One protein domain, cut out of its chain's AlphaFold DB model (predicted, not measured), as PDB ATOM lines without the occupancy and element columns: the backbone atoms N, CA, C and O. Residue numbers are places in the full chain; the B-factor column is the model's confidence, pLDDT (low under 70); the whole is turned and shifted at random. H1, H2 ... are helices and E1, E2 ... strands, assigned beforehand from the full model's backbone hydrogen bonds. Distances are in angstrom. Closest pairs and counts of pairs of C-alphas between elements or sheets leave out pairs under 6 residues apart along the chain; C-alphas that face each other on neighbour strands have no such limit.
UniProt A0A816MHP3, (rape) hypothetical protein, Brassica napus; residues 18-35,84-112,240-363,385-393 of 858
ATOM      1  N   PRO A  18     241.808 211.076 151.308       44.69
ATOM      2  CA  PRO A  18     242.652 211.129 152.487       44.69
ATOM      3  C   PRO A  18     241.768 211.508 153.679       44.69
ATOM      4  O   PRO A  18     241.112 212.555 153.693       44.69
ATOM      5  N   LEU A  19     241.710 210.630 154.679       56.38
ATOM      6  CA  LEU A  19     240.963 210.850 155.916       56.38
ATOM      7  C   LEU A  19     241.742 211.837 156.800       56.38
ATOM      8  O   LEU A  19     242.448 211.446 157.732       56.38
ATOM      9  N   LYS A  20     241.635 213.123 156.455       66.81
ATOM     10  CA  LYS A  20     242.328 214.234 157.115       66.81
ATOM     11  C   LYS A  20     241.553 214.743 158.325       66.81
ATOM     12  O   LYS A  20     240.400 215.157 158.207       66.81
ATOM     13  N   LEU A  21     242.216 214.741 159.475       76.94
ATOM     14  CA  LEU A  21     241.723 215.280 160.739       76.94
ATOM     15  C   LEU A  21     242.169 216.738 160.880       76.94
ATOM     16  O   LEU A  21     243.366 217.014 160.843       76.94
ATOM     17  N   ALA A  22     241.224 217.672 161.010       83.75
ATOM     18  CA  ALA A  22     241.516 219.104 161.065       83.75
ATOM     19  C   ALA A  22     242.181 219.517 162.390       83.75
ATOM     20  O   ALA A  22     241.802 219.042 163.462       83.75
ATOM     21  N   LEU A  23     243.148 220.435 162.311       88.94
ATOM     22  CA  LEU A  23     243.859 220.992 163.461       88.94
ATOM     23  C   LEU A  23     243.542 222.477 163.671       88.94
ATOM     24  O   LEU A  23     243.421 223.228 162.692       88.94
ATOM     25  N   PRO A  24     243.480 222.931 164.935       93.25
ATOM     26  CA  PRO A  24     243.244 224.330 165.260       93.25
ATOM     27  C   PRO A  24     244.428 225.208 164.843       93.25
ATOM     28  O   PRO A  24     245.572 224.761 164.745       93.25
ATOM     29  N   GLU A  25     244.153 226.483 164.585       93.75
ATOM     30  CA  GLU A  25     245.164 227.447 164.146       93.75
ATOM     31  C   GLU A  25     246.192 227.752 165.252       93.75
ATOM     32  O   GLU A  25     245.867 227.784 166.438       93.75
ATOM     33  N   LEU A  26     247.449 228.011 164.882       95.12
ATOM     34  CA  LEU A  26     248.478 228.483 165.813       95.12
ATOM     35  C   LEU A  26     248.563 230.010 165.769       95.12
ATOM     36  O   LEU A  26     248.699 230.573 164.687       95.12
ATOM     37  N   LYS A  27     248.610 230.690 166.928       93.12
ATOM     38  CA  LYS A  27     248.802 232.159 166.958       93.12
ATOM     39  C   LYS A  27     250.109 232.587 166.264       93.12
ATOM     40  O   LYS A  27     250.188 233.685 165.721       93.12
ATOM     41  N   TYR A  28     251.123 231.724 166.291       92.19
ATOM     42  CA  TYR A  28     252.336 231.857 165.490       92.19
ATOM     43  C   TYR A  28     252.675 230.491 164.875       92.19
ATOM     44  O   TYR A  28     252.895 229.548 165.642       92.19
ATOM     45  N   PRO A  29     252.786 230.367 163.537       91.62
ATOM     46  CA  PRO A  29     253.321 229.173 162.880       91.62
ATOM     47  C   PRO A  29     254.664 228.718 163.469       91.62
ATOM     48  O   PRO A  29     255.449 229.532 163.975       91.62
ATOM     49  N   ILE A  30     254.956 227.418 163.424       90.75
ATOM     50  CA  ILE A  30     256.169 226.852 164.034       90.75
ATOM     51  C   ILE A  30     257.436 227.486 163.425       90.75
ATOM     52  O   ILE A  30     257.579 227.618 162.216       90.75
ATOM     53  N   GLY A  31     258.345 227.950 164.289       87.00
ATOM     54  CA  GLY A  31     259.562 228.677 163.910       87.00
ATOM     55  C   GLY A  31     259.408 230.204 163.802       87.00
ATOM     56  O   GLY A  31     260.417 230.913 163.891       87.00
ATOM     57  N   SER A  32     258.181 230.727 163.679       88.69
ATOM     58  CA  SER A  32     257.900 232.172 163.555       88.69
ATOM     59  C   SER A  32     257.761 232.916 164.897       88.69
ATOM     60  O   SER A  32     257.637 234.140 164.916       88.69
ATOM     61  N   GLN A  33     257.808 232.198 166.027       89.00
ATOM     62  CA  GLN A  33     257.548 232.742 167.364       89.00
ATOM     63  C   GLN A  33     258.442 233.956 167.701       89.00
ATOM     64  O   GLN A  33     259.663 233.887 167.499       89.00
ATOM     65  N   PRO A  34     257.889 235.044 168.282       83.81
ATOM     66  CA  PRO A  34     258.658 236.228 168.655       83.81
ATOM     67  C   PRO A  34     259.857 235.915 169.565       83.81
ATOM     68  O   PRO A  34     259.725 235.374 170.662       83.81
ATOM     69  N   LYS A  35     261.061 236.281 169.106       72.62
ATOM     70  CA  LYS A  35     262.339 236.015 169.804       72.62
ATOM     71  C   LYS A  35     262.733 237.114 170.802       72.62
ATOM     72  O   LYS A  35     263.748 236.987 171.492       72.62
ATOM     73  N   ALA A  84     259.859 234.038 184.164       92.31
ATOM     74  CA  ALA A  84     259.131 234.823 183.164       92.31
ATOM     75  C   ALA A  84     259.398 234.385 181.708       92.31
ATOM     76  O   ALA A  84     258.498 234.433 180.877       92.31
ATOM     77  N   LYS A  85     260.612 233.904 181.402       91.94
ATOM     78  CA  LYS A  85     260.990 233.453 180.051       91.94
ATOM     79  C   LYS A  85     260.395 232.087 179.693       91.94
ATOM     80  O   LYS A  85     260.139 231.848 178.522       91.94
ATOM     81  N   MET A  86     260.183 231.204 180.675       95.06
ATOM     82  CA  MET A  86     259.520 229.910 180.454       95.06
ATOM     83  C   MET A  86     258.025 230.109 180.221       95.06
ATOM     84  O   MET A  86     257.479 229.550 179.277       95.06
ATOM     85  N   VAL A  87     257.398 230.987 181.009       95.75
ATOM     86  CA  VAL A  87     256.018 231.426 180.769       95.75
ATOM     87  C   VAL A  87     255.897 232.060 179.378       95.75
ATOM     88  O   VAL A  87     255.078 231.614 178.585       95.75
ATOM     89  N   TYR A  88     256.762 233.018 179.028       93.88
ATOM     90  CA  TYR A  88     256.767 233.646 177.699       93.88
ATOM     91  C   TYR A  88     256.979 232.648 176.546       93.88
ATOM     92  O   TYR A  88     256.326 232.767 175.511       93.88
ATOM     93  N   ALA A  89     257.838 231.636 176.720       93.88
ATOM     94  CA  ALA A  89     258.033 230.586 175.720       93.88
ATOM     95  C   ALA A  89     256.739 229.803 175.439       93.88
ATOM     96  O   ALA A  89     256.464 229.497 174.284       93.88
ATOM     97  N   ILE A  90     255.924 229.524 176.460       96.25
ATOM     98  CA  ILE A  90     254.639 228.835 176.281       96.25
ATOM     99  C   ILE A  90     253.556 229.785 175.756       96.25
ATOM    100  O   ILE A  90     252.841 229.415 174.833       96.25
ATOM    101  N   LEU A  91     253.474 231.033 176.234       95.31
ATOM    102  CA  LEU A  91     252.510 232.012 175.698       95.31
ATOM    103  C   LEU A  91     252.759 232.340 174.213       95.31
ATOM    104  O   LEU A  91     251.815 232.534 173.456       95.31
ATOM    105  N   THR A  92     254.017 232.335 173.760       93.44
ATOM    106  CA  THR A  92     254.356 232.444 172.325       93.44
ATOM    107  C   THR A  92     254.058 231.171 171.524       93.44
ATOM    108  O   THR A  92     254.368 231.123 170.343       93.44
ATOM    109  N   ARG A  93     253.445 230.145 172.121       94.75
ATOM    110  CA  ARG A  93     253.042 228.885 171.472       94.75
ATOM    111  C   ARG A  93     251.560 228.587 171.691       94.75
ATOM    112  O   ARG A  93     251.162 227.431 171.779       94.75
ATOM    113  N   SER A  94     250.737 229.625 171.835       96.25
ATOM    114  CA  SER A  94     249.291 229.459 171.958       96.25
ATOM    115  C   SER A  94     248.657 228.910 170.684       96.25
ATOM    116  O   SER A  94     248.901 229.399 169.579       96.25
ATOM    117  N   ILE A  95     247.787 227.930 170.893       96.44
ATOM    118  CA  ILE A  95     246.818 227.440 169.921       96.44
ATOM    119  C   ILE A  95     245.586 228.352 170.024       96.44
ATOM    120  O   ILE A  95     245.154 228.697 171.127       96.44
ATOM    121  N   VAL A  96     245.038 228.769 168.887       94.06
ATOM    122  CA  VAL A  96     243.785 229.526 168.810       94.06
ATOM    123  C   VAL A  96     242.641 228.598 169.209       94.06
ATOM    124  O   VAL A  96     242.551 227.461 168.754       94.06
ATOM    125  N   SER A  97     241.773 229.071 170.097       92.31
ATOM    126  CA  SER A  97     240.726 228.260 170.705       92.31
ATOM    127  C   SER A  97     239.423 229.043 170.768       92.31
ATOM    128  O   SER A  97     239.422 230.212 171.150       92.31
ATOM    129  N   VAL A  98     238.312 228.390 170.423       91.88
ATOM    130  CA  VAL A  98     236.962 228.931 170.656       91.88
ATOM    131  C   VAL A  98     236.518 228.784 172.116       91.88
ATOM    132  O   VAL A  98     235.527 229.400 172.500       91.88
ATOM    133  N   LYS A  99     237.237 227.981 172.911       93.12
ATOM    134  CA  LYS A  99     236.943 227.706 174.318       93.12
ATOM    135  C   LYS A  99     237.398 228.851 175.215       93.12
ATOM    136  O   LYS A  99     238.527 229.328 175.107       93.12
ATOM    137  N   GLU A 100     236.512 229.290 176.100       94.56
ATOM    138  CA  GLU A 100     236.723 230.453 176.973       94.56
ATOM    139  C   GLU A 100     237.263 230.080 178.361       94.56
ATOM    140  O   GLU A 100     237.897 230.909 179.017       94.56
ATOM    141  N   ASN A 101     237.051 228.836 178.798       96.38
ATOM    142  CA  ASN A 101     237.407 228.299 180.113       96.38
ATOM    143  C   ASN A 101     238.580 227.294 180.068       96.38
ATOM    144  O   ASN A 101     238.878 226.647 181.072       96.38
ATOM    145  N   GLU A 102     239.268 227.185 178.929       95.88
ATOM    146  CA  GLU A 102     240.538 226.468 178.755       95.88
ATOM    147  C   GLU A 102     241.578 227.384 178.079       95.88
ATOM    148  O   GLU A 102     241.235 228.345 177.388       95.88
ATOM    149  N   ALA A 103     242.870 227.080 178.239       97.38
ATOM    150  CA  ALA A 103     243.937 227.656 177.420       97.38
ATOM    151  C   ALA A 103     244.798 226.550 176.798       97.38
ATOM    152  O   ALA A 103     245.232 225.622 177.486       97.38
ATOM    153  N   TRP A 104     245.047 226.670 175.495       97.62
ATOM    154  CA  TRP A 104     245.704 225.656 174.676       97.62
ATOM    155  C   TRP A 104     247.030 226.172 174.105       97.62
ATOM    156  O   TRP A 104     247.139 227.323 173.673       97.62
ATOM    157  N   PHE A 105     248.053 225.319 174.119       97.62
ATOM    158  CA  PHE A 105     249.414 225.648 173.691       97.62
ATOM    159  C   PHE A 105     250.087 224.443 173.024       97.62
ATOM    160  O   PHE A 105     249.598 223.323 173.137       97.62
ATOM    161  N   HIS A 106     251.242 224.645 172.394       96.00
ATOM    162  CA  HIS A 106     252.139 223.572 171.960       96.00
ATOM    163  C   HIS A 106     253.561 223.758 172.518       96.00
ATOM    164  O   HIS A 106     253.938 224.836 172.980       96.00
ATOM    165  N   PHE A 107     254.378 222.708 172.477       96.06
ATOM    166  CA  PHE A 107     255.822 222.780 172.712       96.06
ATOM    167  C   PHE A 107     256.505 221.630 171.967       96.06
ATOM    168  O   PHE A 107     256.227 220.463 172.235       96.06
ATOM    169  N   GLY A 108     257.356 221.950 170.989       93.75
ATOM    170  CA  GLY A 108     257.961 220.950 170.099       93.75
ATOM    171  C   GLY A 108     256.891 220.147 169.356       93.75
ATOM    172  O   GLY A 108     256.860 218.921 169.459       93.75
ATOM    173  N   ALA A 109     255.967 220.878 168.716       92.44
ATOM    174  CA  ALA A 109     254.746 220.427 168.030       92.44
ATOM    175  C   ALA A 109     253.727 219.599 168.855       92.44
ATOM    176  O   ALA A 109     252.579 219.474 168.441       92.44
ATOM    177  N   GLN A 110     254.070 219.114 170.052       93.75
ATOM    178  CA  GLN A 110     253.139 218.402 170.936       93.75
ATOM    179  C   GLN A 110     252.231 219.391 171.707       93.75
ATOM    180  O   GLN A 110     252.745 220.387 172.222       93.75
ATOM    181  N   PRO A 111     250.910 219.140 171.824       95.38
ATOM    182  CA  PRO A 111     249.962 220.049 172.473       95.38
ATOM    183  C   PRO A 111     249.980 219.982 174.011       95.38
ATOM    184  O   PRO A 111     250.438 219.009 174.611       95.38
ATOM    185  N   LEU A 112     249.444 221.033 174.637       96.50
ATOM    186  CA  LEU A 112     249.248 221.235 176.074       96.50
ATOM    187  C   LEU A 112     247.895 221.911 176.341       96.50
ATOM    188  O   LEU A 112     247.579 222.924 175.713       96.50
ATOM    189  N   PRO A 240     250.377 233.556 188.922       95.50
ATOM    190  CA  PRO A 240     251.068 233.021 187.740       95.50
ATOM    191  C   PRO A 240     252.106 231.927 188.026       95.50
ATOM    192  O   PRO A 240     252.495 231.197 187.114       95.50
ATOM    193  N   LEU A 241     252.543 231.772 189.283       95.56
ATOM    194  CA  LEU A 241     253.427 230.675 189.684       95.56
ATOM    195  C   LEU A 241     252.780 229.303 189.430       95.56
ATOM    196  O   LEU A 241     253.479 228.385 189.015       95.56
ATOM    197  N   VAL A 242     251.457 229.175 189.591       96.12
ATOM    198  CA  VAL A 242     250.723 227.928 189.299       96.12
ATOM    199  C   VAL A 242     250.853 227.546 187.826       96.12
ATOM    200  O   VAL A 242     251.145 226.394 187.520       96.12
ATOM    201  N   PHE A 243     250.730 228.520 186.919       98.06
ATOM    202  CA  PHE A 243     250.906 228.296 185.483       98.06
ATOM    203  C   PHE A 243     252.339 227.852 185.150       98.06
ATOM    204  O   PHE A 243     252.528 226.915 184.382       98.06
ATOM    205  N   LEU A 244     253.362 228.438 185.788       97.69
ATOM    206  CA  LEU A 244     254.746 227.971 185.626       97.69
ATOM    207  C   LEU A 244     254.951 226.535 186.127       97.69
ATOM    208  O   LEU A 244     255.632 225.757 185.465       97.69
ATOM    209  N   LEU A 245     254.389 226.174 187.280       97.50
ATOM    210  CA  LEU A 245     254.531 224.815 187.803       97.50
ATOM    211  C   LEU A 245     253.759 223.791 186.950       97.50
ATOM    212  O   LEU A 245     254.280 222.705 186.712       97.50
ATOM    213  N   TRP A 246     252.602 224.164 186.391       98.31
ATOM    214  CA  TRP A 246     251.910 223.368 185.370       98.31
ATOM    215  C   TRP A 246     252.775 223.156 184.114       98.31
ATOM    216  O   TRP A 246     252.878 222.027 183.644       98.31
ATOM    217  N   ILE A 247     253.480 224.183 183.613       98.50
ATOM    218  CA  ILE A 247     254.424 224.040 182.482       98.50
ATOM    219  C   ILE A 247     255.518 223.002 182.792       98.50
ATOM    220  O   ILE A 247     255.896 222.217 181.920       98.50
ATOM    221  N   LEU A 248     256.032 222.981 184.026       98.00
ATOM    222  CA  LEU A 248     257.040 222.008 184.461       98.00
ATOM    223  C   LEU A 248     256.452 220.586 184.561       98.00
ATOM    224  O   LEU A 248     257.101 219.627 184.148       98.00
ATOM    225  N   GLU A 249     255.220 220.432 185.051       97.31
ATOM    226  CA  GLU A 249     254.541 219.130 185.093       97.31
ATOM    227  C   GLU A 249     254.218 218.578 183.703       97.31
ATOM    228  O   GLU A 249     254.527 217.417 183.420       97.31
ATOM    229  N   SER A 250     253.665 219.417 182.828       97.81
ATOM    230  CA  SER A 250     253.287 219.054 181.461       97.81
ATOM    231  C   SER A 250     254.499 218.812 180.560       97.81
ATOM    232  O   SER A 250     254.392 218.092 179.569       97.81
ATOM    233  N   ILE A 251     255.674 219.354 180.905       97.69
ATOM    234  CA  ILE A 251     256.927 219.132 180.172       97.69
ATOM    235  C   ILE A 251     258.014 218.625 181.142       97.69
ATOM    236  O   ILE A 251     258.893 219.389 181.562       97.69
ATOM    237  N   PRO A 252     258.033 217.312 181.461       96.38
ATOM    238  CA  PRO A 252     258.989 216.712 182.397       96.38
ATOM    239  C   PRO A 252     260.465 217.022 182.107       96.38
ATOM    240  O   PRO A 252     261.280 217.065 183.026       96.38
ATOM    241  N   LEU A 253     260.828 217.262 180.843       97.12
ATOM    242  CA  LEU A 253     262.199 217.602 180.459       97.12
ATOM    243  C   LEU A 253     262.600 219.037 180.851       97.12
ATOM    244  O   LEU A 253     263.780 219.275 181.102       97.12
ATOM    245  N   LEU A 254     261.644 219.971 180.972       97.62
ATOM    246  CA  LEU A 254     261.876 221.290 181.577       97.62
ATOM    247  C   LEU A 254     262.027 221.159 183.098       97.62
ATOM    248  O   LEU A 254     263.004 221.663 183.648       97.62
ATOM    249  N   ARG A 255     261.127 220.419 183.767       96.62
ATOM    250  CA  ARG A 255     261.213 220.132 185.214       96.62
ATOM    251  C   ARG A 255     262.566 219.554 185.604       96.62
ATOM    252  O   ARG A 255     263.248 220.117 186.458       96.62
ATOM    253  N   ASN A 256     262.986 218.490 184.926       95.75
ATOM    254  CA  ASN A 256     264.227 217.779 185.233       95.75
ATOM    255  C   ASN A 256     265.498 218.603 184.931       95.75
ATOM    256  O   ASN A 256     266.557 218.281 185.463       95.75
ATOM    257  N   LYS A 257     265.418 219.643 184.083       96.62
ATOM    258  CA  LYS A 257     266.550 220.530 183.742       96.62
ATOM    259  C   LYS A 257     266.571 221.848 184.533       96.62
ATOM    260  O   LYS A 257     267.638 222.452 184.611       96.62
ATOM    261  N   PHE A 258     265.434 222.302 185.077       97.19
ATOM    262  CA  PHE A 258     265.264 223.659 185.631       97.19
ATOM    263  C   PHE A 258     264.546 223.724 186.993       97.19
ATOM    264  O   PHE A 258     264.128 224.804 187.404       97.19
ATOM    265  N   SER A 259     264.366 222.616 187.714       96.31
ATOM    266  CA  SER A 259     263.738 222.637 189.045       96.31
ATOM    267  C   SER A 259     264.233 221.514 189.953       96.31
ATOM    268  O   SER A 259     264.817 220.536 189.486       96.31
ATOM    269  N   LYS A 260     263.988 221.652 191.259       94.50
ATOM    270  CA  LYS A 260     264.231 220.604 192.256       94.50
ATOM    271  C   LYS A 260     262.909 220.204 192.897       94.50
ATOM    272  O   LYS A 260     262.204 221.043 193.461       94.50
ATOM    273  N   CYS A 261     262.593 218.915 192.817       91.19
ATOM    274  CA  CYS A 261     261.456 218.315 193.501       91.19
ATOM    275  C   CYS A 261     261.952 217.441 194.660       91.19
ATOM    276  O   CYS A 261     262.928 216.706 194.496       91.19
ATOM    277  N   VAL A 262     261.271 217.469 195.807       86.25
ATOM    278  CA  VAL A 262     261.377 216.373 196.784       86.25
ATOM    279  C   VAL A 262     260.590 215.155 196.286       86.25
ATOM    280  O   VAL A 262     259.590 215.337 195.585       86.25
ATOM    281  N   PRO A 263     260.999 213.922 196.636       76.44
ATOM    282  CA  PRO A 263     260.163 212.748 196.426       76.44
ATOM    283  C   PRO A 263     258.820 212.914 197.140       76.44
ATOM    284  O   PRO A 263     258.779 213.340 198.298       76.44
ATOM    285  N   THR A 264     257.730 212.554 196.468       65.62
ATOM    286  CA  THR A 264     256.435 212.368 197.121       65.62
ATOM    287  C   THR A 264     256.565 211.193 198.087       65.62
ATOM    288  O   THR A 264     256.889 210.084 197.667       65.62
ATOM    289  N   VAL A 265     256.345 211.429 199.379       64.06
ATOM    290  CA  VAL A 265     256.129 210.342 200.341       64.06
ATOM    291  C   VAL A 265     254.689 209.868 200.164       64.06
ATOM    292  O   VAL A 265     253.802 210.698 199.980       64.06
ATOM    293  N   GLU A 266     254.449 208.561 200.229       59.78
ATOM    294  CA  GLU A 266     253.094 208.005 200.246       59.78
ATOM    295  C   GLU A 266     252.399 208.387 201.562       59.78
ATOM    296  O   GLU A 266     252.593 207.767 202.608       59.78
ATOM    297  N   VAL A 267     251.620 209.467 201.511       66.31
ATOM    298  CA  VAL A 267     250.758 209.950 202.594       66.31
ATOM    299  C   VAL A 267     249.307 209.620 202.223       66.31
ATOM    300  O   VAL A 267     248.951 209.769 201.054       66.31
ATOM    301  N   PRO A 268     248.443 209.189 203.162       68.56
ATOM    302  CA  PRO A 268     247.032 208.952 202.861       68.56
ATOM    303  C   PRO A 268     246.305 210.235 202.417       68.56
ATOM    304  O   PRO A 268     246.053 211.120 203.234       68.56
ATOM    305  N   GLY A 269     245.952 210.312 201.131       73.75
ATOM    306  CA  GLY A 269     245.211 211.421 200.515       73.75
ATOM    307  C   GLY A 269     245.879 211.969 199.241       73.75
ATOM    308  O   GLY A 269     247.017 211.603 198.937       73.75
ATOM    309  N   PRO A 270     245.197 212.847 198.484       80.94
ATOM    310  CA  PRO A 270     245.781 213.496 197.314       80.94
ATOM    311  C   PRO A 270     246.959 214.392 197.727       80.94
ATOM    312  O   PRO A 270     246.860 215.179 198.668       80.94
ATOM    313  N   THR A 271     248.087 214.286 197.016       85.38
ATOM    314  CA  THR A 271     249.248 215.176 197.205       85.38
ATOM    315  C   THR A 271     249.377 216.113 196.011       85.38
ATOM    316  O   THR A 271     249.821 215.706 194.935       85.38
ATOM    317  N   TYR A 272     249.001 217.377 196.204       91.06
ATOM    318  CA  TYR A 272     248.911 218.357 195.124       91.06
ATOM    319  C   TYR A 272     250.280 218.734 194.549       91.06
ATOM    320  O   TYR A 272     251.289 218.855 195.253       91.06
ATOM    321  N   LEU A 273     250.328 218.927 193.230       92.81
ATOM    322  CA  LEU A 273     251.572 218.876 192.460       92.81
ATOM    323  C   LEU A 273     252.547 220.025 192.760       92.81
ATOM    324  O   LEU A 273     253.731 219.892 192.448       92.81
ATOM    325  N   CYS A 274     252.113 221.123 193.391       93.19
ATOM    326  CA  CYS A 274     253.033 222.174 193.830       93.19
ATOM    327  C   CYS A 274     253.882 221.758 195.047       93.19
ATOM    328  O   CYS A 274     255.028 222.196 195.177       93.19
ATOM    329  N   GLU A 275     253.387 220.862 195.908       90.75
ATOM    330  CA  GLU A 275     254.005 220.564 197.206       90.75
ATOM    331  C   GLU A 275     255.371 219.877 197.119       90.75
ATOM    332  O   GLU A 275     256.144 219.921 198.084       90.75
ATOM    333  N   LYS A 276     255.725 219.316 195.960       91.38
ATOM    334  CA  LYS A 276     257.059 218.756 195.707       91.38
ATOM    335  C   LYS A 276     258.118 219.798 195.342       91.38
ATOM    336  O   LYS A 276     259.295 219.530 195.549       91.38
ATOM    337  N   TYR A 277     257.752 220.975 194.829       93.94
ATOM    338  CA  TYR A 277     258.721 221.952 194.312       93.94
ATOM    339  C   TYR A 277     259.453 222.708 195.425       93.94
ATOM    340  O   TYR A 277     258.831 223.433 196.201       93.94
ATOM    341  N   THR A 278     260.779 222.567 195.486       93.44
ATOM    342  CA  THR A 278     261.645 223.253 196.465       93.44
ATOM    343  C   THR A 278     262.544 224.320 195.855       93.44
ATOM    344  O   THR A 278     262.941 225.235 196.569       93.44
ATOM    345  N   ASP A 279     262.832 224.243 194.556       93.75
ATOM    346  CA  ASP A 279     263.594 225.255 193.815       93.75
ATOM    347  C   ASP A 279     263.194 225.258 192.329       93.75
ATOM    348  O   ASP A 279     262.826 224.213 191.783       93.75
ATOM    349  N   VAL A 280     263.271 226.420 191.675       95.31
ATOM    350  CA  VAL A 280     262.964 226.626 190.248       95.31
ATOM    351  C   VAL A 280     263.950 227.647 189.666       95.31
ATOM    352  O   VAL A 280     264.011 228.799 190.101       95.31
ATOM    353  N   GLU A 281     264.715 227.233 188.655       95.06
ATOM    354  CA  GLU A 281     265.655 228.091 187.934       95.06
ATOM    355  C   GLU A 281     264.938 229.139 187.064       95.06
ATOM    356  O   GLU A 281     263.816 228.959 186.591       95.06
ATOM    357  N   ASN A 282     265.653 230.222 186.755       93.12
ATOM    358  CA  ASN A 282     265.260 231.219 185.758       93.12
ATOM    359  C   ASN A 282     266.213 231.143 184.540       93.12
ATOM    360  O   ASN A 282     267.047 232.043 184.365       93.12
ATOM    361  N   PRO A 283     266.156 230.062 183.724       94.81
ATOM    362  CA  PRO A 283     267.062 229.822 182.590       94.81
ATOM    363  C   PRO A 283     267.030 230.958 181.558       94.81
ATOM    364  O   PRO A 283     266.192 231.851 181.623       94.81
ATOM    365  N   SER A 284     267.938 230.976 180.580       93.38
ATOM    366  CA  SER A 284     267.746 231.826 179.395       93.38
ATOM    367  C   SER A 284     266.598 231.280 178.535       93.38
ATOM    368  O   SER A 284     266.323 230.084 178.574       93.38
ATOM    369  N   LEU A 285     265.946 232.134 177.732       92.12
ATOM    370  CA  LEU A 285     264.974 231.668 176.728       92.12
ATOM    371  C   LEU A 285     265.632 230.636 175.797       92.12
ATOM    372  O   LEU A 285     265.058 229.607 175.479       92.12
ATOM    373  N   ASP A 286     266.898 230.876 175.475       93.62
ATOM    374  CA  ASP A 286     267.751 230.045 174.635       93.62
ATOM    375  C   ASP A 286     267.934 228.623 175.226       93.62
ATOM    376  O   ASP A 286     267.810 227.639 174.501       93.62
ATOM    377  N   ARG A 287     268.105 228.487 176.558       95.81
ATOM    378  CA  ARG A 287     268.099 227.181 177.258       95.81
ATOM    379  C   ARG A 287     266.727 226.494 177.207       95.81
ATOM    380  O   ARG A 287     266.694 225.273 177.222       95.81
ATOM    381  N   VAL A 288     265.615 227.232 177.148       95.81
ATOM    382  CA  VAL A 288     264.259 226.654 177.015       95.81
ATOM    383  C   VAL A 288     264.033 226.130 175.593       95.81
ATOM    384  O   VAL A 288     263.592 224.998 175.430       95.81
ATOM    385  N   LEU A 289     264.424 226.895 174.570       94.31
ATOM    386  CA  LEU A 289     264.351 226.474 173.162       94.31
ATOM    387  C   LEU A 289     265.245 225.249 172.874       94.31
ATOM    388  O   LEU A 289     264.860 224.362 172.120       94.31
ATOM    389  N   GLN A 290     266.396 225.133 173.547       95.50
ATOM    390  CA  GLN A 290     267.236 223.924 173.524       95.50
ATOM    391  C   GLN A 290     266.572 222.682 174.149       95.50
ATOM    392  O   GLN A 290     267.042 221.571 173.919       95.50
ATOM    393  N   VAL A 291     265.518 222.840 174.959       96.88
ATOM    394  CA  VAL A 291     264.698 221.713 175.442       96.88
ATOM    395  C   VAL A 291     263.570 221.385 174.471       96.88
ATOM    396  O   VAL A 291     263.186 220.225 174.376       96.88
ATOM    397  N   GLU A 292     263.073 222.373 173.729       95.31
ATOM    398  CA  GLU A 292     262.083 222.151 172.674       95.31
ATOM    399  C   GLU A 292     262.656 221.335 171.506       95.31
ATOM    400  O   GLU A 292     262.018 220.406 171.025       95.31
ATOM    401  N   ALA A 293     263.890 221.641 171.098       93.56
ATOM    402  CA  ALA A 293     264.606 220.933 170.036       93.56
ATOM    403  C   ALA A 293     265.265 219.606 170.489       93.56
ATOM    404  O   ALA A 293     266.041 219.012 169.740       93.56
ATOM    405  N   ASP A 294     265.017 219.146 171.721       94.56
ATOM    406  CA  ASP A 294     265.581 217.898 172.246       94.56
ATOM    407  C   ASP A 294     264.767 216.700 171.730       94.56
ATOM    408  O   ASP A 294     263.571 216.590 171.994       94.56
ATOM    409  N   THR A 295     265.402 215.753 171.032       89.31
ATOM    410  CA  THR A 295     264.715 214.572 170.465       89.31
ATOM    411  C   THR A 295     264.078 213.661 171.521       89.31
ATOM    412  O   THR A 295     263.246 212.812 171.193       89.31
ATOM    413  N   LYS A 296     264.430 213.843 172.802       91.06
ATOM    414  CA  LYS A 296     263.831 213.147 173.951       91.06
ATOM    415  C   LYS A 296     262.656 213.909 174.572       91.06
ATOM    416  O   LYS A 296     262.165 213.499 175.627       91.06
ATOM    417  N   LEU A 297     262.202 215.005 173.960       94.31
ATOM    418  CA  LEU A 297     261.045 215.761 174.423       94.31
ATOM    419  C   LEU A 297     259.782 214.887 174.424       94.31
ATOM    420  O   LEU A 297     259.310 214.416 173.385       94.31
ATOM    421  N   LYS A 298     259.208 214.736 175.618       93.06
ATOM    422  CA  LYS A 298     257.835 214.288 175.835       93.06
ATOM    423  C   LYS A 298     257.063 215.421 176.498       93.06
ATOM    424  O   LYS A 298     257.532 215.981 177.492       93.06
ATOM    425  N   VAL A 299     255.873 215.682 175.980       94.88
ATOM    426  CA  VAL A 299     254.874 216.579 176.562       94.88
ATOM    427  C   VAL A 299     253.669 215.749 177.021       94.88
ATOM    428  O   VAL A 299     253.386 214.679 176.479       94.88
ATOM    429  N   HIS A 300     252.983 216.211 178.059       94.12
ATOM    430  CA  HIS A 300     251.696 215.696 178.509       94.12
ATOM    431  C   HIS A 300     250.623 216.726 178.134       94.12
ATOM    432  O   HIS A 300     250.591 217.812 178.707       94.12
ATOM    433  N   CYS A 301     249.762 216.393 177.166       94.00
ATOM    434  CA  CYS A 301     248.685 217.284 176.722       94.00
ATOM    435  C   CYS A 301     247.649 217.523 177.832       94.00
ATOM    436  O   CYS A 301     247.261 218.658 178.091       94.00
ATOM    437  N   ILE A 302     247.283 216.452 178.539       93.06
ATOM    438  CA  ILE A 302     246.479 216.461 179.764       93.06
ATOM    439  C   ILE A 302     247.316 215.778 180.856       93.06
ATOM    440  O   ILE A 302     248.033 214.808 180.577       93.06
ATOM    441  N   LEU A 303     247.276 216.288 182.091       94.31
ATOM    442  CA  LEU A 303     248.045 215.705 183.197       94.31
ATOM    443  C   LEU A 303     247.407 214.390 183.699       94.31
ATOM    444  O   LEU A 303     246.181 214.328 183.808       94.31
ATOM    445  N   PRO A 304     248.195 213.350 184.046       92.12
ATOM    446  CA  PRO A 304     247.664 212.124 184.648       92.12
ATOM    447  C   PRO A 304     246.975 212.406 185.988       92.12
ATOM    448  O   PRO A 304     247.481 213.215 186.763       92.12
ATOM    449  N   SER A 305     245.851 211.734 186.245       91.56
ATOM    450  CA  SER A 305     245.021 211.907 187.445       91.56
ATOM    451  C   SER A 305     245.771 211.778 188.769       91.56
ATOM    452  O   SER A 305     246.720 210.995 188.884       91.56
ATOM    453  N   ILE A 306     245.305 212.503 189.789       88.88
ATOM    454  CA  ILE A 306     245.783 212.348 191.168       88.88
ATOM    455  C   ILE A 306     244.939 211.262 191.863       88.88
ATOM    456  O   ILE A 306     243.718 211.396 191.956       88.88
ATOM    457  N   PRO A 307     245.547 210.178 192.388       86.31
ATOM    458  CA  PRO A 307     244.802 209.152 193.111       86.31
ATOM    459  C   PRO A 307     244.049 209.724 194.318       86.31
ATOM    460  O   PRO A 307     244.635 210.401 195.164       86.31
ATOM    461  N   HIS A 308     242.760 209.390 194.415       85.69
ATOM    462  CA  HIS A 308     241.846 209.820 195.482       85.69
ATOM    463  C   HIS A 308     241.581 211.339 195.563       85.69
ATOM    464  O   HIS A 308     241.111 211.816 196.599       85.69
ATOM    465  N   ASP A 309     241.844 212.093 194.493       91.19
ATOM    466  CA  ASP A 309     241.435 213.496 194.374       91.19
ATOM    467  C   ASP A 309     239.918 213.596 194.072       91.19
ATOM    468  O   ASP A 309     239.452 213.004 193.094       91.19
ATOM    469  N   PRO A 310     239.116 214.292 194.904       89.94
ATOM    470  CA  PRO A 310     237.672 214.425 194.704       89.94
ATOM    471  C   PRO A 310     237.272 215.395 193.579       89.94
ATOM    472  O   PRO A 310     236.086 215.456 193.253       89.94
ATOM    473  N   GLU A 311     238.204 216.164 193.006       93.19
ATOM    474  CA  GLU A 311     237.943 217.087 191.892       93.19
ATOM    475  C   GLU A 311     238.696 216.699 190.600       93.19
ATOM    476  O   GLU A 311     238.797 217.518 189.689       93.19
ATOM    477  N   ASP A 312     239.180 215.455 190.456       91.19
ATOM    478  CA  ASP A 312     239.935 215.038 189.258       91.19
ATOM    479  C   ASP A 312     239.124 215.163 187.948       91.19
ATOM    480  O   ASP A 312     239.685 215.536 186.925       91.19
ATOM    481  N   ASP A 313     237.803 214.963 187.963       91.75
ATOM    482  CA  ASP A 313     236.936 215.110 186.775       91.75
ATOM    483  C   ASP A 313     236.425 216.553 186.535       91.75
ATOM    484  O   ASP A 313     235.512 216.783 185.732       91.75
ATOM    485  N   ILE A 314     236.961 217.563 187.235       95.12
ATOM    486  CA  ILE A 314     236.374 218.910 187.211       95.12
ATOM    487  C   ILE A 314     236.553 219.655 185.879       95.12
ATOM    488  O   ILE A 314     237.628 219.724 185.283       95.12
ATOM    489  N   SER A 315     235.478 220.313 185.448       93.88
ATOM    490  CA  SER A 315     235.430 221.187 184.276       93.88
ATOM    491  C   SER A 315     234.567 222.428 184.544       93.88
ATOM    492  O   SER A 315     233.851 222.516 185.546       93.88
ATOM    493  N   ILE A 316     234.658 223.417 183.653       94.12
ATOM    494  CA  ILE A 316     233.638 224.458 183.483       94.12
ATOM    495  C   ILE A 316     232.992 224.197 182.120       94.12
ATOM    496  O   ILE A 316     233.681 223.786 181.189       94.12
ATOM    497  N   GLU A 317     231.684 224.423 182.014       91.44
ATOM    498  CA  GLU A 317     230.956 224.395 180.745       91.44
ATOM    499  C   GLU A 317     231.588 225.359 179.725       91.44
ATOM    500  O   GLU A 317     231.994 226.475 180.064       91.44
ATOM    501  N   ASP A 318     231.721 224.912 178.479       92.62
ATOM    502  CA  ASP A 318     232.433 225.641 177.434       92.62
ATOM    503  C   ASP A 318     231.933 225.233 176.044       92.62
ATOM    504  O   ASP A 318     231.226 224.234 175.881       92.62
ATOM    505  N   LYS A 319     232.321 225.994 175.022       92.06
ATOM    506  CA  LYS A 319     231.979 225.710 173.627       92.06
ATOM    507  C   LYS A 319     232.634 224.408 173.165       92.06
ATOM    508  O   LYS A 319     233.816 224.154 173.403       92.06
ATOM    509  N   TYR A 320     231.868 223.591 172.454       88.31
ATOM    510  CA  TYR A 320     232.391 222.405 171.786       88.31
ATOM    511  C   TYR A 320     233.271 222.792 170.576       88.31
ATOM    512  O   TYR A 320     233.109 223.873 170.005       88.31
ATOM    513  N   SER A 321     234.244 221.946 170.220       88.25
ATOM    514  CA  SER A 321     235.223 222.219 169.158       88.25
ATOM    515  C   SER A 321     235.859 220.922 168.653       88.25
ATOM    516  O   SER A 321     236.732 220.363 169.320       88.25
ATOM    517  N   ASP A 322     235.452 220.467 167.466       82.94
ATOM    518  CA  ASP A 322     235.948 219.223 166.863       82.94
ATOM    519  C   ASP A 322     237.469 219.219 166.674       82.94
ATOM    520  O   ASP A 322     238.110 218.212 166.951       82.94
ATOM    521  N   GLU A 323     238.063 220.353 166.283       86.81
ATOM    522  CA  GLU A 323     239.518 220.518 166.142       86.81
ATOM    523  C   GLU A 323     240.270 220.229 167.459       86.81
ATOM    524  O   GLU A 323     241.338 219.617 167.451       86.81
ATOM    525  N   LEU A 324     239.716 220.639 168.609       89.44
ATOM    526  CA  LEU A 324     240.352 220.467 169.922       89.44
ATOM    527  C   LEU A 324     240.091 219.095 170.547       89.44
ATOM    528  O   LEU A 324     240.959 218.587 171.255       89.44
ATOM    529  N   GLU A 325     238.938 218.475 170.294       84.19
ATOM    530  CA  GLU A 325     238.702 217.089 170.721       84.19
ATOM    531  C   GLU A 325     239.511 216.110 169.844       84.19
ATOM    532  O   GLU A 325     240.235 215.271 170.377       84.19
ATOM    533  N   THR A 326     239.562 216.336 168.525       81.12
ATOM    534  CA  THR A 326     240.482 215.655 167.590       81.12
ATOM    535  C   THR A 326     241.936 215.729 168.066       81.12
ATOM    536  O   THR A 326     242.631 214.711 168.128       81.12
ATOM    537  N   LEU A 327     242.397 216.920 168.472       86.25
ATOM    538  CA  LEU A 327     243.743 217.136 169.010       86.25
ATOM    539  C   LEU A 327     244.018 216.297 170.276       86.25
ATOM    540  O   LEU A 327     245.134 215.790 170.446       86.25
ATOM    541  N   LYS A 328     243.018 216.117 171.154       84.31
ATOM    542  CA  LYS A 328     243.126 215.211 172.313       84.31
ATOM    543  C   LYS A 328     243.228 213.766 171.866       84.31
ATOM    544  O   LYS A 328     244.146 213.087 172.316       84.31
ATOM    545  N   ASP A 329     242.326 213.302 171.006       78.19
ATOM    546  CA  ASP A 329     242.224 211.888 170.649       78.19
ATOM    547  C   ASP A 329     243.450 211.403 169.881       78.19
ATOM    548  O   ASP A 329     244.030 210.380 170.244       78.19
ATOM    549  N   VAL A 330     243.936 212.180 168.910       78.12
ATOM    550  CA  VAL A 330     245.203 211.919 168.204       78.12
ATOM    551  C   VAL A 330     246.375 211.813 169.195       78.12
ATOM    552  O   VAL A 330     247.183 210.882 169.118       78.12
ATOM    553  N   THR A 331     246.434 212.699 170.198       81.94
ATOM    554  CA  THR A 331     247.490 212.669 171.229       81.94
ATOM    555  C   THR A 331     247.323 211.506 172.222       81.94
ATOM    556  O   THR A 331     248.312 210.888 172.621       81.94
ATOM    557  N   LYS A 332     246.087 211.164 172.609       79.00
ATOM    558  CA  LYS A 332     245.720 210.039 173.496       79.00
ATOM    559  C   LYS A 332     246.062 208.692 172.852       79.00
ATOM    560  O   LYS A 332     246.596 207.808 173.522       79.00
ATOM    561  N   LYS A 333     245.824 208.579 171.541       70.69
ATOM    562  CA  LYS A 333     246.220 207.456 170.676       70.69
ATOM    563  C   LYS A 333     247.743 207.348 170.497       70.69
ATOM    564  O   LYS A 333     248.237 206.322 170.043       70.69
ATOM    565  N   GLY A 334     248.503 208.358 170.932       72.81
ATOM    566  CA  GLY A 334     249.965 208.324 171.024       72.81
ATOM    567  C   GLY A 334     250.703 208.839 169.790       72.81
ATOM    568  O   GLY A 334     251.927 208.697 169.728       72.81
ATOM    569  N   TYR A 335     249.995 209.445 168.832       80.25
ATOM    570  CA  TYR A 335     250.620 210.110 167.693       80.25
ATOM    571  C   TYR A 335     251.421 211.341 168.138       80.25
ATOM    572  O   TYR A 335     251.113 211.989 169.145       80.25
ATOM    573  N   LYS A 336     252.467 211.671 167.376       83.06
ATOM    574  CA  LYS A 336     253.313 212.842 167.605       83.06
ATOM    575  C   LYS A 336     253.185 213.805 166.436       83.06
ATOM    576  O   LYS A 336     253.890 213.658 165.447       83.06
ATOM    577  N   LEU A 337     252.331 214.803 166.633       87.12
ATOM    578  CA  LEU A 337     252.174 215.949 165.743       87.12
ATOM    579  C   LEU A 337     253.537 216.554 165.385       87.12
ATOM    580  O   LEU A 337     254.376 216.802 166.261       87.12
ATOM    581  N   THR A 338     253.738 216.759 164.092       88.19
ATOM    582  CA  THR A 338     254.936 217.289 163.436       88.19
ATOM    583  C   THR A 338     254.761 218.778 163.123       88.19
ATOM    584  O   THR A 338     253.697 219.343 163.360       88.19
ATOM    585  N   ALA A 339     255.796 219.455 162.614       88.81
ATOM    586  CA  ALA A 339     255.629 220.834 162.139       88.81
ATOM    587  C   ALA A 339     254.679 220.900 160.928       88.81
ATOM    588  O   ALA A 339     253.828 221.784 160.854       88.81
ATOM    589  N   ASP A 340     254.805 219.915 160.043       87.88
ATOM    590  CA  ASP A 340     254.111 219.799 158.769       87.88
ATOM    591  C   ASP A 340     252.599 219.574 158.969       87.88
ATOM    592  O   ASP A 340     251.806 220.168 158.241       87.88
ATOM    593  N   ASP A 341     252.175 218.818 159.995       90.31
ATOM    594  CA  ASP A 341     250.751 218.686 160.375       90.31
ATOM    595  C   ASP A 341     250.120 220.055 160.684       90.31
ATOM    596  O   ASP A 341     249.040 220.399 160.194       90.31
ATOM    597  N   TRP A 342     250.810 220.863 161.501       91.69
ATOM    598  CA  TRP A 342     250.344 222.191 161.904       91.69
ATOM    599  C   TRP A 342     250.363 223.191 160.741       91.69
ATOM    600  O   TRP A 342     249.466 224.029 160.661       91.69
ATOM    601  N   GLU A 343     251.342 223.106 159.833       89.44
ATOM    602  CA  GLU A 343     251.401 223.943 158.624       89.44
ATOM    603  C   GLU A 343     250.279 223.591 157.634       89.44
ATOM    604  O   GLU A 343     249.594 224.482 157.131       89.44
ATOM    605  N   ASN A 344     250.006 222.298 157.429       87.38
ATOM    606  CA  ASN A 344     248.883 221.824 156.613       87.38
ATOM    607  C   ASN A 344     247.516 221.952 157.319       87.38
ATOM    608  O   ASN A 344     246.490 221.626 156.718       87.38
ATOM    609  N   ARG A 345     247.490 222.382 158.592       87.50
ATOM    610  CA  ARG A 345     246.318 222.393 159.491       87.50
ATOM    611  C   ARG A 345     245.536 221.071 159.525       87.50
ATOM    612  O   ARG A 345     244.330 221.063 159.786       87.50
ATOM    613  N   CYS A 346     246.196 219.944 159.277       82.75
ATOM    614  CA  CYS A 346     245.570 218.630 159.338       82.75
ATOM    615  C   CYS A 346     246.583 217.504 159.546       82.75
ATOM    616  O   CYS A 346     247.720 217.599 159.095       82.75
ATOM    617  N   VAL A 347     246.116 216.423 160.172       79.94
ATOM    618  CA  VAL A 347     246.829 215.144 160.282       79.94
ATOM    619  C   VAL A 347     246.227 214.162 159.285       79.94
ATOM    620  O   VAL A 347     244.999 214.030 159.225       79.94
ATOM    621  N   ASP A 348     247.051 213.441 158.526       72.50
ATOM    622  CA  ASP A 348     246.564 212.309 157.734       72.50
ATOM    623  C   ASP A 348     246.472 211.043 158.602       72.50
ATOM    624  O   ASP A 348     247.436 210.633 159.256       72.50
ATOM    625  N   THR A 349     245.300 210.406 158.643       64.12
ATOM    626  CA  THR A 349     245.094 209.211 159.481       64.12
ATOM    627  C   THR A 349     245.801 207.957 158.963       64.12
ATOM    628  O   THR A 349     246.078 207.063 159.768       64.12
ATOM    629  N   PHE A 350     246.168 207.888 157.678       61.19
ATOM    630  CA  PHE A 350     247.003 206.794 157.172       61.19
ATOM    631  C   PHE A 350     248.457 206.957 157.622       61.19
ATOM    632  O   PHE A 350     249.053 205.992 158.100       61.19
ATOM    633  N   GLU A 351     249.002 208.176 157.577       62.47
ATOM    634  CA  GLU A 351     250.333 208.470 158.135       62.47
ATOM    635  C   GLU A 351     250.346 208.341 159.668       62.47
ATOM    636  O   GLU A 351     251.317 207.853 160.243       62.47
ATOM    637  N   THR A 352     249.235 208.678 160.336       62.25
ATOM    638  CA  THR A 352     249.029 208.417 161.773       62.25
ATOM    639  C   THR A 352     249.174 206.931 162.099       62.25
ATOM    640  O   THR A 352     249.874 206.571 163.051       62.25
ATOM    641  N   LEU A 353     248.519 206.067 161.316       61.62
ATOM    642  CA  LEU A 353     248.530 204.619 161.508       61.62
ATOM    643  C   LEU A 353     249.906 204.017 161.193       61.62
ATOM    644  O   LEU A 353     250.425 203.245 162.001       61.62
ATOM    645  N   ASP A 354     250.530 204.403 160.077       63.12
ATOM    646  CA  ASP A 354     251.863 203.912 159.712       63.12
ATOM    647  C   ASP A 354     252.935 204.372 160.715       63.12
ATOM    648  O   ASP A 354     253.737 203.560 161.172       63.12
ATOM    649  N   ALA A 355     252.893 205.626 161.180       63.53
ATOM    650  CA  ALA A 355     253.795 206.113 162.227       63.53
ATOM    651  C   ALA A 355     253.639 205.339 163.552       63.53
ATOM    652  O   ALA A 355     254.636 205.059 164.227       63.53
ATOM    653  N   LEU A 356     252.412 204.948 163.920       64.25
ATOM    654  CA  LEU A 356     252.140 204.084 165.077       64.25
ATOM    655  C   LEU A 356     252.713 202.668 164.889       64.25
ATOM    656  O   LEU A 356     253.376 202.156 165.797       64.25
ATOM    657  N   ILE A 357     252.533 202.068 163.708       65.00
ATOM    658  CA  ILE A 357     253.082 200.748 163.350       65.00
ATOM    659  C   ILE A 357     254.621 200.780 163.362       65.00
ATOM    660  O   ILE A 357     255.261 199.963 164.035       65.00
ATOM    661  N   GLN A 358     255.234 201.766 162.698       62.12
ATOM    662  CA  GLN A 358     256.685 201.965 162.686       62.12
ATOM    663  C   GLN A 358     257.251 202.223 164.091       62.12
ATOM    664  O   GLN A 358     258.334 201.730 164.417       62.12
ATOM    665  N   MET A 359     256.541 202.962 164.955       57.84
ATOM    666  CA  MET A 359     256.976 203.210 166.337       57.84
ATOM    667  C   MET A 359     257.032 201.921 167.178       57.84
ATOM    668  O   MET A 359     257.851 201.843 168.099       57.84
ATOM    669  N   MET A 360     256.229 200.898 166.859       53.38
ATOM    670  CA  MET A 360     256.370 199.572 167.473       53.38
ATOM    671  C   MET A 360     257.552 198.796 166.873       53.38
ATOM    672  O   MET A 360     258.451 198.396 167.615       53.38
ATOM    673  N   ALA A 361     257.613 198.658 165.544       53.03
ATOM    674  CA  ALA A 361     258.647 197.873 164.853       53.03
ATOM    675  C   ALA A 361     260.087 198.353 165.151       53.03
ATOM    676  O   ALA A 361     261.001 197.553 165.380       53.03
ATOM    677  N   ASN A 362     260.287 199.672 165.229       52.47
ATOM    678  CA  ASN A 362     261.578 200.281 165.570       52.47
ATOM    679  C   ASN A 362     261.982 200.086 167.046       52.47
ATOM    680  O   ASN A 362     263.129 200.356 167.410       52.47
ATOM    681  N   LYS A 363     261.067 199.630 167.914       51.00
ATOM    682  CA  LYS A 363     261.344 199.394 169.338       51.00
ATOM    683  C   LYS A 363     261.676 197.935 169.660       51.00
ATOM    684  O   LYS A 363     262.383 197.691 170.632       51.00
ATOM    685  N   ILE A 385     244.126 198.667 168.473       58.59
ATOM    686  CA  ILE A 385     242.807 198.050 168.259       58.59
ATOM    687  C   ILE A 385     241.697 199.105 168.410       58.59
ATOM    688  O   ILE A 385     240.901 199.257 167.491       58.59
ATOM    689  N   GLU A 386     241.713 199.913 169.477       62.12
ATOM    690  CA  GLU A 386     240.778 201.040 169.676       62.12
ATOM    691  C   GLU A 386     240.795 202.023 168.487       62.12
ATOM    692  O   GLU A 386     239.741 202.393 167.970       62.12
ATOM    693  N   VAL A 387     241.983 202.410 167.993       55.00
ATOM    694  CA  VAL A 387     242.122 203.277 166.801       55.00
ATOM    695  C   VAL A 387     241.490 202.631 165.566       55.00
ATOM    696  O   VAL A 387     240.806 203.312 164.803       55.00
ATOM    697  N   MET A 388     241.728 201.336 165.348       55.78
ATOM    698  CA  MET A 388     241.203 200.611 164.191       55.78
ATOM    699  C   MET A 388     239.680 200.448 164.267       55.78
ATOM    700  O   MET A 388     239.008 200.716 163.274       55.78
ATOM    701  N   GLU A 389     239.129 200.080 165.424       56.72
ATOM    702  CA  GLU A 389     237.683 199.926 165.632       56.72
ATOM    703  C   GLU A 389     236.929 201.254 165.452       56.72
ATOM    704  O   GLU A 389     235.923 201.300 164.740       56.72
ATOM    705  N   GLU A 390     237.438 202.356 166.016       58.81
ATOM    706  CA  GLU A 390     236.852 203.690 165.827       58.81
ATOM    707  C   GLU A 390     236.934 204.162 164.366       58.81
ATOM    708  O   GLU A 390     235.965 204.720 163.844       58.81
ATOM    709  N   ASN A 391     238.051 203.897 163.673       54.09
ATOM    710  CA  ASN A 391     238.209 204.246 162.260       54.09
ATOM    711  C   ASN A 391     237.287 203.412 161.352       54.09
ATOM    712  O   ASN A 391     236.660 203.976 160.452       54.09
ATOM    713  N   LEU A 392     237.152 202.099 161.592       58.56
ATOM    714  CA  LEU A 392     236.198 201.241 160.874       58.56
ATOM    715  C   LEU A 392     234.760 201.719 161.094       58.56
ATOM    716  O   LEU A 392     233.995 201.825 160.136       58.56
ATOM    717  N   LYS A 393     234.402 202.064 162.336       66.31
ATOM    718  CA  LYS A 393     233.076 202.593 162.661       66.31
ATOM    719  C   LYS A 393     232.800 203.919 161.947       66.31
ATOM    720  O   LYS A 393     231.782 204.037 161.274       66.31
TER     721      LYS A 393
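AT A GLANCE: This is residues 18 to 35, 84 to 112, 240 to 363 and 385 to 393 of the 858 residues of the protein "(rape) hypothetical protein" of Brassica napus (UniProt A0A816MHP3). A short hairpin, E2 and E3, lies near the middle, with a cluster of four helices, H1 to H4, on one side of it and a second small hairpin, E4 and E5, beyond them. On the other side are H5 and, past it, the small strand pair E1 and E6 with H6 next to it; H7 and H8 lie farther out, past E6. The printed part has 180 residues with eight named helices and six named strands, in the order E1 H1 E2 E3 H2 H3 E4 E5 H4 H5 H6 E6 H7 H8. The class is mixed, helices and strands, and the three sheets, E1 - E6, E2 - E3 and E4 - E5, are each antiparallel. The whole is compact and rounded, with a radius of gyration of the C-alphas of 17.5 A and spans of 49 by 42 by 40 A.

HOW THE PARTS SIT: E1, residues 20 to 22, is the antiparallel neighbour of E6, residues 346 to 348, with N 21 and O 347 2.9 A apart, within hydrogen-bond range. H1, residues 84 to 91, touches H2, residues 240 to 250, at a steep tilt of 65 degrees; the closest C-alphas, of Val 87 and Leu 244, are 6.1 A apart. H1 also touches H4, residues 285 to 292, with the closest C-alphas, of Lys 85 and Leu 285, 5.5 A apart. E2, residues 102 to 107, and E3, residues 110 to 112, form a hairpin, with N 112 and O 105 2.7 A apart, within hydrogen-bond range. H2 and H3, residues 252 to 258, touch only at the corner, their closest C-alphas, of Leu 248 and Arg 255, 4.6 A apart. H3 and H4 only just touch, with 3 pairs of C-alphas within 8 A, the closest those of Leu 254 and Val 291, 6.8 A apart. E4, residues 259 to 261, and E5, residues 277 to 280, form a hairpin, with N 260 and O 279 2.9 A apart, within hydrogen-bond range. The closest C-alphas of H5, residues 322 to 332, and E1, of Glu 323 and Ala 22, are 5.6 A apart; those of H6, residues 339 to 343, and E6, of Asp 341 and Val 347, are 5.3 A apart. H7, residues 349 to 363, and H8, residues 385 to 393, are near each other. Every O i to N i+4 pair is within hydrogen-bond range in H1, H2, H3, H5, H6 and H8, but 3 of 4 in H4 and 10 of 11 in H7.

IN THESE COORDINATES: E1 begins at C-alpha 20, (242.328, 214.234, 157.115). E2 measures 16.8 A, H2 15.5 A, H5 15.0 A and H7 21.4 A from first to last C-alpha. H8 ends at C-alpha 393, (233.076, 202.593, 162.661).

THE WHOLE: The two C-alphas farthest apart, of Pro 18 and Val 267, are 50.8 A apart. Residues 36 to 83, 113 to 239 and 364 to 384 are not printed; the C-alpha gaps across these cuts are 13.8 A, 16.7 A and 18.6 A. The links E4 to E5 and H4 to H5 are long. pLDDT is under 70 in residues 18 to 20, 264 to 268, 349 to 363 and 385 to 393.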